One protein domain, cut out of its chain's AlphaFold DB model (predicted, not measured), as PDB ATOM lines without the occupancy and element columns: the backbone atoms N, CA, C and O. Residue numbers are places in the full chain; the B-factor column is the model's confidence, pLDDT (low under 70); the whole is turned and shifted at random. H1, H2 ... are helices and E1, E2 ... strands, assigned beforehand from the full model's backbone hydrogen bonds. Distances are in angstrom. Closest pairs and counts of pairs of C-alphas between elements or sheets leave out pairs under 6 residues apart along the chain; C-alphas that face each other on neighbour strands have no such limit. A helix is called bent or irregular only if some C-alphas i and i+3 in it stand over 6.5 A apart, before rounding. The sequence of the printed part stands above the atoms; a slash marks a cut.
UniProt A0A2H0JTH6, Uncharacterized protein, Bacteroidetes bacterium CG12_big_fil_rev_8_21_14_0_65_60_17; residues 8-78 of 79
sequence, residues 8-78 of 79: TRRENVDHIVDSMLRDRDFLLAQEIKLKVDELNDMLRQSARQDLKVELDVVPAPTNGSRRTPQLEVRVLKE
ATOM      1  N   THR A   8      90.642 101.600 124.257       60.22
ATOM      2  CA  THR A   8      90.535 102.871 123.518       60.22
ATOM      3  C   THR A   8      89.422 103.807 124.007       60.22
ATOM      4  O   THR A   8      89.504 105.020 123.827       60.22
ATOM      5  N   ARG A   9      88.341 103.285 124.605       61.97
ATOM      6  CA  ARG A   9      87.298 104.128 125.221       61.97
ATOM      7  C   ARG A   9      87.716 104.639 126.596       61.97
ATOM      8  O   ARG A   9      87.311 105.742 126.942       61.97
ATOM      9  N   ARG A  10      88.501 103.866 127.357       62.16
ATOM     10  CA  ARG A  10      89.023 104.298 128.664       62.16
ATOM     11  C   ARG A  10      90.046 105.423 128.498       62.16
ATOM     12  O   ARG A  10      89.850 106.477 129.086       62.16
ATOM     13  N   GLU A  11      91.006 105.270 127.585       63.25
ATOM     14  CA  GLU A  11      92.019 106.301 127.289       63.25
ATOM     15  C   GLU A  11      91.393 107.645 126.873       63.25
ATOM     16  O   GLU A  11      91.798 108.703 127.347       63.25
ATOM     17  N   ASN A  12      90.343 107.624 126.044       75.56
ATOM     18  CA  ASN A  12      89.633 108.846 125.649       75.56
ATOM     19  C   ASN A  12      88.909 109.533 126.819       75.56
ATOM     20  O   ASN A  12      88.854 110.759 126.864       75.56
ATOM     21  N   VAL A  13      88.343 108.764 127.752       75.62
ATOM     22  CA  VAL A  13      87.679 109.327 128.937       75.62
ATOM     23  C   VAL A  13      88.708 109.938 129.882       75.62
ATOM     24  O   VAL A  13      88.493 111.055 130.344       75.62
ATOM     25  N   ASP A  14      89.837 109.267 130.104       76.75
ATOM     26  CA  ASP A  14      90.910 109.767 130.967       76.75
ATOM     27  C   ASP A  14      91.487 111.087 130.428       76.75
ATOM     28  O   ASP A  14      91.610 112.060 131.170       76.75
ATOM     29  N   HIS A  15      91.716 111.185 129.114       78.50
ATOM     30  CA  HIS A  15      92.148 112.436 128.482       78.50
ATOM     31  C   HIS A  15      91.130 113.578 128.618       78.50
ATOM     32  O   HIS A  15      91.518 114.730 128.827       78.50
ATOM     33  N   ILE A  16      89.832 113.280 128.510       79.25
ATOM     34  CA  ILE A  16      88.776 114.281 128.709       79.25
ATOM     35  C   ILE A  16      88.758 114.745 130.169       79.25
ATOM     36  O   ILE A  16      88.700 115.948 130.418       79.25
ATOM     37  N   VAL A  17      88.850 113.823 131.130       78.75
ATOM     38  CA  VAL A  17      88.891 114.149 132.564       78.75
ATOM     39  C   VAL A  17      90.108 115.015 132.887       78.75
ATOM     40  O   VAL A  17      89.952 116.048 133.535       78.75
ATOM     41  N   ASP A  18      91.290 114.665 132.379       80.69
ATOM     42  CA  ASP A  18      92.511 115.452 132.565       80.69
ATOM     43  C   ASP A  18      92.393 116.863 131.975       80.69
ATOM     44  O   ASP A  18      92.805 117.836 132.612       80.69
ATOM     45  N   SER A  19      91.806 117.000 130.780       75.50
ATOM     46  CA  SER A  19      91.549 118.314 130.179       75.50
ATOM     47  C   SER A  19      90.596 119.133 131.047       75.50
ATOM     48  O   SER A  19      90.884 120.286 131.353       75.50
ATOM     49  N   MET A  20      89.501 118.529 131.518       76.12
ATOM     50  CA  MET A  20      88.525 119.206 132.375       76.12
ATOM     51  C   MET A  20      89.116 119.621 133.728       76.12
ATOM     52  O   MET A  20      88.761 120.677 134.252       76.12
ATOM     53  N   LEU A  21      90.013 118.815 134.306       79.25
ATOM     54  CA  LEU A  21      90.720 119.159 135.541       79.25
ATOM     55  C   LEU A  21      91.657 120.352 135.330       79.25
ATOM     56  O   LEU A  21      91.618 121.294 136.118       79.25
ATOM     57  N   ARG A  22      92.426 120.367 134.236       82.19
ATOM     58  CA  ARG A  22      93.305 121.500 133.897       82.19
ATOM     59  C   ARG A  22      92.525 122.778 133.617       82.19
ATOM     60  O   ARG A  22      92.916 123.838 134.097       82.19
ATOM     61  N   ASP A  23      91.419 122.678 132.886       82.25
ATOM     62  CA  ASP A  23      90.552 123.822 132.595       82.25
ATOM     63  C   ASP A  23      89.954 124.386 133.887       82.25
ATOM     64  O   ASP A  23      89.927 125.600 134.095       82.25
ATOM     65  N   ARG A  24      89.538 123.510 134.807       79.62
ATOM     66  CA  ARG A  24      89.063 123.911 136.133       79.62
ATOM     67  C   ARG A  24      90.150 124.619 136.937       79.62
ATOM     68  O   ARG A  24      89.864 125.658 137.526       79.62
ATOM     69  N   ASP A  25      91.364 124.080 136.970       83.06
ATOM     70  CA  ASP A  25      92.483 124.686 137.698       83.06
ATOM     71  C   ASP A  25      92.858 126.052 137.113       83.06
ATOM     72  O   ASP A  25      93.101 127.006 137.853       83.06
ATOM     73  N   PHE A  26      92.831 126.178 135.786       83.75
ATOM     74  CA  PHE A  26      93.059 127.441 135.094       83.75
ATOM     75  C   PHE A  26      91.990 128.488 135.430       83.75
ATOM     76  O   PHE A  26      92.326 129.624 135.770       83.75
ATOM     77  N   LEU A  27      90.709 128.111 135.381       83.81
ATOM     78  CA  LEU A  27      89.601 128.997 135.745       83.81
ATOM     79  C   LEU A  27      89.682 129.427 137.216       83.81
ATOM     80  O   LEU A  27      89.522 130.608 137.516       83.81
ATOM     81  N   LEU A  28      90.010 128.501 138.122       84.50
ATOM     82  CA  LEU A  28      90.228 128.811 139.536       84.50
ATOM     83  C   LEU A  28      91.398 129.782 139.731       84.50
ATOM     84  O   LEU A  28      91.285 130.726 140.508       84.50
ATOM     85  N   ALA A  29      92.507 129.594 139.013       82.69
ATOM     86  CA  ALA A  29      93.647 130.503 139.082       82.69
ATOM     87  C   ALA A  29      93.287 131.919 138.600       82.69
ATOM     88  O   ALA A  29      93.723 132.901 139.204       82.69
ATOM     89  N   GLN A  30      92.470 132.038 137.548       88.44
ATOM     90  CA  GLN A  30      91.964 133.336 137.091       88.44
ATOM     91  C   GLN A  30      91.059 134.003 138.126       88.44
ATOM     92  O   GLN A  30      91.217 135.193 138.392       88.44
ATOM     93  N   GLU A  31      90.141 133.248 138.729       87.19
ATOM     94  CA  GLU A  31      89.231 133.766 139.752       87.19
ATOM     95  C   GLU A  31      89.996 134.230 141.001       87.19
ATOM     96  O   GLU A  31      89.753 135.327 141.505       87.19
ATOM     97  N   ILE A  32      90.984 133.448 141.452       86.31
ATOM     98  CA  ILE A  32      91.875 133.826 142.558       86.31
ATOM     99  C   ILE A  32      92.618 135.117 142.222       86.31
ATOM    100  O   ILE A  32      92.651 136.030 143.044       86.31
ATOM    101  N   LYS A  33      93.195 135.215 141.018       89.44
ATOM    102  CA  LYS A  33      93.912 136.417 140.588       89.44
ATOM    103  C   LYS A  33      93.007 137.648 140.627       89.44
ATOM    104  O   LYS A  33      93.392 138.654 141.212       89.44
ATOM    105  N   LEU A  34      91.798 137.544 140.074       91.88
ATOM    106  CA  LEU A  34      90.823 138.632 140.088       91.88
ATOM    107  C   LEU A  34      90.491 139.070 141.522       91.88
ATOM    108  O   LEU A  34      90.513 140.260 141.823       91.88
ATOM    109  N   LYS A  35      90.240 138.115 142.425       87.06
ATOM    110  CA  LYS A  35      89.933 138.410 143.833       87.06
ATOM    111  C   LYS A  35      91.100 139.068 144.567       87.06
ATOM    112  O   LYS A  35      90.874 139.948 145.393       87.06
ATOM    113  N   VAL A  36      92.333 138.668 144.262       88.94
ATOM    114  CA  VAL A  36      93.547 139.299 144.805       88.94
ATOM    115  C   VAL A  36      93.696 140.735 144.303       88.94
ATOM    116  O   VAL A  36      94.027 141.618 145.094       88.94
ATOM    117  N   ASP A  37      93.428 140.987 143.023       91.38
ATOM    118  CA  ASP A  37      93.487 142.333 142.448       91.38
ATOM    119  C   ASP A  37      92.419 143.251 143.081       91.38
ATOM    120  O   ASP A  37      92.745 144.352 143.527       91.38
ATOM    121  N   GLU A  38      91.182 142.766 143.254       89.38
ATOM    122  CA  GLU A  38      90.103 143.484 143.960       89.38
ATOM    123  C   GLU A  38      90.477 143.828 145.416       89.38
ATOM    124  O   GLU A  38      90.276 144.957 145.873       89.38
ATOM    125  N   LEU A  39      91.051 142.866 146.148       89.38
ATOM    126  CA  LEU A  39      91.553 143.060 147.512       89.38
ATOM    127  C   LEU A  39      92.645 144.130 147.564       89.38
ATOM    128  O   LEU A  39      92.606 145.019 148.416       89.38
ATOM    129  N   ASN A  40      93.610 144.071 146.647       88.75
ATOM    130  CA  ASN A  40      94.696 145.044 146.576       88.75
ATOM    131  C   ASN A  40      94.178 146.461 146.328       88.75
ATOM    132  O   ASN A  40      94.652 147.407 146.964       88.75
ATOM    133  N   ASP A  41      93.207 146.620 145.433       90.31
ATOM    134  CA  ASP A  41      92.601 147.920 145.161       90.31
ATOM    135  C   ASP A  41      91.852 148.458 146.383       90.31
ATOM    136  O   ASP A  41      92.013 149.632 146.731       90.31
ATOM    137  N   MET A  42      91.116 147.602 147.096       87.75
ATOM    138  CA  MET A  42      90.441 147.968 148.343       87.75
ATOM    139  C   MET A  42      91.434 148.418 149.424       87.75
ATOM    140  O   MET A  42      91.228 149.453 150.065       87.75
ATOM    141  N   LEU A  43      92.544 147.695 149.596       87.75
ATOM    142  CA  LEU A  43      93.602 148.048 150.547       87.75
ATOM    143  C   LEU A  43      94.271 149.378 150.185       87.75
ATOM    144  O   LEU A  43      94.482 150.224 151.053       87.75
ATOM    145  N   ARG A  44      94.555 149.609 148.897       90.12
ATOM    146  CA  ARG A  44      95.125 150.878 148.412       90.12
ATOM    147  C   ARG A  44      94.181 152.053 148.638       90.12
ATOM    148  O   ARG A  44      94.639 153.133 149.005       90.12
ATOM    149  N   GLN A  45      92.882 151.870 148.404       88.25
ATOM    150  CA  GLN A  45      91.876 152.902 148.666       88.25
ATOM    151  C   GLN A  45      91.755 153.196 150.162       88.25
ATOM    152  O   GLN A  45      91.741 154.364 150.542       88.25
ATOM    153  N   SER A  46      91.752 152.153 150.993       87.25
ATOM    154  CA  SER A  46      91.692 152.276 152.452       87.25
ATOM    155  C   SER A  46      92.897 153.040 152.999       87.25
ATOM    156  O   SER A  46      92.725 153.992 153.752       87.25
ATOM    157  N   ALA A  47      94.106 152.724 152.520       84.69
ATOM    158  CA  ALA A  47      95.327 153.436 152.898       84.69
ATOM    159  C   ALA A  47      95.310 154.920 152.492       84.69
ATOM    160  O   ALA A  47      95.797 155.771 153.226       84.69
ATOM    161  N   ARG A  48      94.730 155.265 151.330       89.69
ATOM    162  CA  ARG A  48      94.587 156.672 150.899       89.69
ATOM    163  C   ARG A  48      93.600 157.468 151.751       89.69
ATOM    164  O   ARG A  48      93.661 158.693 151.743       89.69
ATOM    165  N   GLN A  49      92.669 156.782 152.401       87.88
ATOM    166  CA  GLN A  49      91.624 157.373 153.233       87.88
ATOM    167  C   GLN A  49      91.952 157.287 154.730       87.88
ATOM    168  O   GLN A  49      91.092 157.620 155.539       87.88
ATOM    169  N   ASP A  50      93.168 156.846 155.078       86.56
ATOM    170  CA  ASP A  50      93.618 156.629 156.458       86.56
ATOM    171  C   ASP A  50      92.655 155.720 157.250       86.56
ATOM    172  O   ASP A  50      92.327 155.942 158.413       86.56
ATOM    173  N   LEU A  51      92.118 154.701 156.567       84.75
ATOM    174  CA  LEU A  51      91.229 153.713 157.166       84.75
ATOM    175  C   LEU A  51      92.050 152.557 157.729       84.75
ATOM    176  O   LEU A  51      92.925 152.000 157.057       84.75
ATOM    177  N   LYS A  52      91.698 152.127 158.937       85.75
ATOM    178  CA  LYS A  52      92.257 150.931 159.555       85.75
ATOM    179  C   LYS A  52      91.656 149.694 158.889       85.75
ATOM    180  O   LYS A  52      90.436 149.550 158.831       85.75
ATOM    181  N   VAL A  53      92.502 148.781 158.414       84.56
ATOM    182  CA  VAL A  53      92.065 147.493 157.854       84.56
ATOM    183  C   VAL A  53      92.461 146.353 158.785       84.56
ATOM    184  O   VAL A  53      93.617 146.247 159.187       84.56
ATOM    185  N   GLU A  54      91.505 145.485 159.100       87.56
ATOM    186  CA  GLU A  54      91.706 144.240 159.841       87.56
ATOM    187  C   GLU A  54      91.431 143.048 158.911       87.56
ATOM    188  O   GLU A  54      90.449 143.044 158.164       87.56
ATOM    189  N   LEU A  55      92.327 142.056 158.930       87.00
ATOM    190  CA  LEU A  55      92.253 140.841 158.118       87.00
ATOM    191  C   LEU A  55      92.221 139.628 159.043       87.00
ATOM    192  O   LEU A  55      93.174 139.414 159.791       87.00
ATOM    193  N   ASP A  56      91.175 138.814 158.942       86.69
ATOM    194  CA  ASP A  56      91.024 137.597 159.739       86.69
ATOM    195  C   ASP A  56      90.729 136.389 158.859       86.69
ATOM    196  O   ASP A  56      89.974 136.459 157.891       86.69
ATOM    197  N   VAL A  57      91.313 135.245 159.208       84.50
ATOM    198  CA  VAL A  57      90.998 133.970 158.558       84.50
ATOM    199  C   VAL A  57      89.997 133.234 159.431       84.50
ATOM    200  O   VAL A  57      90.347 132.733 160.500       84.50
ATOM    201  N   VAL A  58      88.752 133.150 158.970       85.12
ATOM    202  CA  VAL A  58      87.682 132.474 159.701       85.12
ATOM    203  C   VAL A  58      87.476 131.050 159.176       85.12
ATOM    204  O   VAL A  58      87.536 130.800 157.963       85.12
ATOM    205  N   PRO A  59      87.244 130.069 160.068       75.44
ATOM    206  CA  PRO A  59      86.892 128.719 159.656       75.44
ATOM    207  C   PRO A  59      85.625 128.730 158.799       75.44
ATOM    208  O   PRO A  59      84.666 129.438 159.101       75.44
ATOM    209  N   ALA A  60      85.597 127.906 157.754       69.25
ATOM    210  CA  ALA A  60      84.398 127.748 156.938       69.25
ATOM    211  C   ALA A  60      83.214 127.271 157.804       69.25
ATOM    212  O   ALA A  60      83.406 126.366 158.628       69.25
ATOM    213  N   PRO A  61      81.992 127.794 157.598       63.16
ATOM    214  CA  PRO A  61      80.813 127.282 158.282       63.16
ATOM    215  C   PRO A  61      80.647 125.783 157.998       63.16
ATOM    216  O   PRO A  61      80.783 125.316 156.868       63.16
ATOM    217  N   THR A  62      80.345 125.011 159.039       61.72
ATOM    218  CA  THR A  62      80.301 123.535 159.030       61.72
ATOM    219  C   THR A  62      79.187 122.925 158.174       61.72
ATOM    220  O   THR A  62      79.076 121.701 158.078       61.72
ATOM    221  N   ASN A  63      78.371 123.745 157.516       58.47
ATOM    222  CA  ASN A  63      77.138 123.315 156.876       58.47
ATOM    223  C   ASN A  63      77.386 122.998 155.394       58.47
ATOM    224  O   ASN A  63      77.004 123.757 154.512       58.47
ATOM    225  N   GLY A  64      78.011 121.847 155.134       52.62
ATOM    226  CA  GLY A  64      77.949 121.183 153.828       52.62
ATOM    227  C   GLY A  64      79.178 121.334 152.924       52.62
ATOM    228  O   GLY A  64      79.333 122.289 152.175       52.62
ATOM    229  N   SER A  65      79.997 120.281 152.923       53.31
ATOM    230  CA  SER A  65      80.894 119.819 151.848       53.31
ATOM    231  C   SER A  65      82.133 120.631 151.430       53.31
ATOM    232  O   SER A  65      82.994 120.068 150.756       53.31
ATOM    233  N   ARG A  66      82.347 121.883 151.857       55.66
ATOM    234  CA  ARG A  66      83.629 122.574 151.584       55.66
ATOM    235  C   ARG A  66      84.148 123.370 152.776       55.66
ATOM    236  O   ARG A  66      83.671 124.456 153.077       55.66
ATOM    237  N   ARG A  67      85.186 122.825 153.421       61.91
ATOM    238  CA  ARG A  67      85.984 123.486 154.464       61.91
ATOM    239  C   ARG A  67      87.037 124.409 153.845       61.91
ATOM    240  O   ARG A  67      88.228 124.198 154.046       61.91
ATOM    241  N   THR A  68      86.624 125.382 153.042       67.31
ATOM    242  CA  THR A  68      87.561 126.395 152.537       67.31
ATOM    243  C   THR A  68      87.594 127.553 153.533       67.31
ATOM    244  O   THR A  68      86.554 128.189 153.706       67.31
ATOM    245  N   PRO A  69      88.723 127.809 154.224       69.12
ATOM    246  CA  PRO A  69      88.829 128.952 155.128       69.12
ATOM    247  C   PRO A  69      88.468 130.240 154.381       69.12
ATOM    248  O   PRO A  69      88.833 130.401 153.215       69.12
ATOM    249  N   GLN A  70      87.709 131.117 155.033       79.62
ATOM    250  CA  GLN A  70      87.288 132.392 154.458       79.62
ATOM    251  C   GLN A  70      88.193 133.504 154.987       79.62
ATOM    252  O   GLN A  70      88.579 133.487 156.154       79.62
ATOM    253  N   LEU A  71      88.539 134.456 154.123       81.75
ATOM    254  CA  LEU A  71      89.209 135.688 154.526       81.75
ATOM    255  C   LEU A  71      88.136 136.747 154.797       81.75
ATOM    256  O   LEU A  71      87.409 137.133 153.882       81.75
ATOM    257  N   GLU A  72      88.040 137.200 156.039       84.88
ATOM    258  CA  GLU A  72      87.203 138.320 156.449       84.88
ATOM    259  C   GLU A  72      88.040 139.605 156.440       84.88
ATOM    260  O   GLU A  72      89.147 139.652 156.977       84.88
ATOM    261  N   VAL A  73      87.510 140.646 155.798       84.75
ATOM    262  CA  VAL A  73      88.167 141.950 155.650       84.75
ATOM    263  C   VAL A  73      87.269 143.000 156.282       84.75
ATOM    264  O   VAL A  73      86.129 143.182 155.850       84.75
ATOM    265  N   ARG A  74      87.775 143.707 157.292       85.94
ATOM    266  CA  ARG A  74      87.047 144.769 157.993       85.94
ATOM    267  C   ARG A  74      87.763 146.098 157.780       85.94
ATOM    268  O   ARG A  74      88.926 146.237 158.140       85.94
ATOM    269  N   VAL A  75      87.071 147.066 157.182       84.00
ATOM    270  CA  VAL A  75      87.580 148.428 156.953       84.00
ATOM    271  C   VAL A  75      86.894 149.371 157.937       84.00
ATOM    272  O   VAL A  75      85.669 149.496 157.942       84.00
ATOM    273  N   LEU A  76      87.685 150.008 158.790       85.06
ATOM    274  CA  LEU A  76      87.243 150.834 159.906       85.06
ATOM    275  C   LEU A  76      87.725 152.270 159.693       85.06
ATOM    276  O   LEU A  76      88.872 152.507 159.314       85.06
ATOM    277  N   LYS A  77      86.856 153.242 159.964       81.75
ATOM    278  CA  LYS A  77      87.243 154.654 159.991       81.75
ATOM    279  C   LYS A  77      87.916 154.961 161.325       81.75
ATOM    280  O   LYS A  77      87.321 154.673 162.364       81.75
ATOM    281  N   GLU A  78      89.114 155.539 161.299       66.19
ATOM    282  CA  GLU A  78      89.702 156.114 162.511       66.19
ATOM    283  C   GLU A  78      88.852 157.327 162.939       66.19
ATOM    284  O   GLU A  78      88.532 158.198 162.123       66.19
TER     285      GLU A  78
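AT A GLANCE: This is residues 8 to 78 of the 79 residues of an uncharacterized protein of Bacteroidetes bacterium CG12_big_fil_rev_8_21_14_0_65_60_17 (UniProt A0A2H0JTH6). One very long single helix, H1, is joined at its last residues to a two-stranded hairpin, E1 and E2, that folds back beside the end of the helix and slants away from it, as the short arm of a V whose long arm is H1. Residues 8 to 38 of H1 stick out free as a long arm, and the far end of the hairpin closes in a long loop, residues 59 to 69. The printed part has 71 residues, with one named helix and two named strands in the order H1, E1, E2; the sheet has the order E1 - E2 and is antiparallel, and the class is mixed, helices and strands. The whole is extended, with a radius of gyration of the C-alphas of 19.0 A and spans of 66 by 29 by 10 A, the free arm of H1 making much of the length.

IN THESE COORDINATES: H1 takes residues 8 to 48 and is 60.5 A from first to last C-alpha; C-alpha 8 is at (90.535, 102.871, 123.518) and C-alpha 48 at (94.587, 156.672, 150.899). H1 is not bent. E1 is residues 51 to 58, 21.7 A long. E2 is residues 70 to 77, 22.9 A long, and ends with C-alpha 77 at (87.243, 154.654, 159.991).

HOW THE PARTS SIT: In H1, 36 of 37 O i to N i+4 pairs are within hydrogen-bond range. Residues 8 to 38 of H1 stand free. Residues 39 to 47 of H1 make its pairs of C-alphas within 10 A of the sheet, 9 with E1 and 8 with E2. The closest C-alphas of H1 and E1 are those of Ser 46 and Val 53, 7.2 A apart. The closest of H1 and E2 are those of Ser 46 and Val 75, also 7.2 A apart. E1 and E2 form a hairpin, antiparallel, with 160 degrees between their N-to-C directions. C-alphas 53 and 75 face each other at 4.7 A. N 54 and O 74 are within hydrogen-bond range at 2.9 A, and so are N 72 and O 56 at 2.8 A.

THE WHOLE: The two C-alphas farthest apart are those of Thr 8 and Glu 78, 66.0 A. Without the stretch that stands free, the body has 40 residues and spans 39 by 18 by 10 A. The link from H1 to E1 is tight, with 2 residues; the link from E1 to E2 is long, with 11. The printed part has no cut. The mean pLDDT of the printed part is 79.6, and it is under 70 at residues 8 to 11, 60 to 69 and 78.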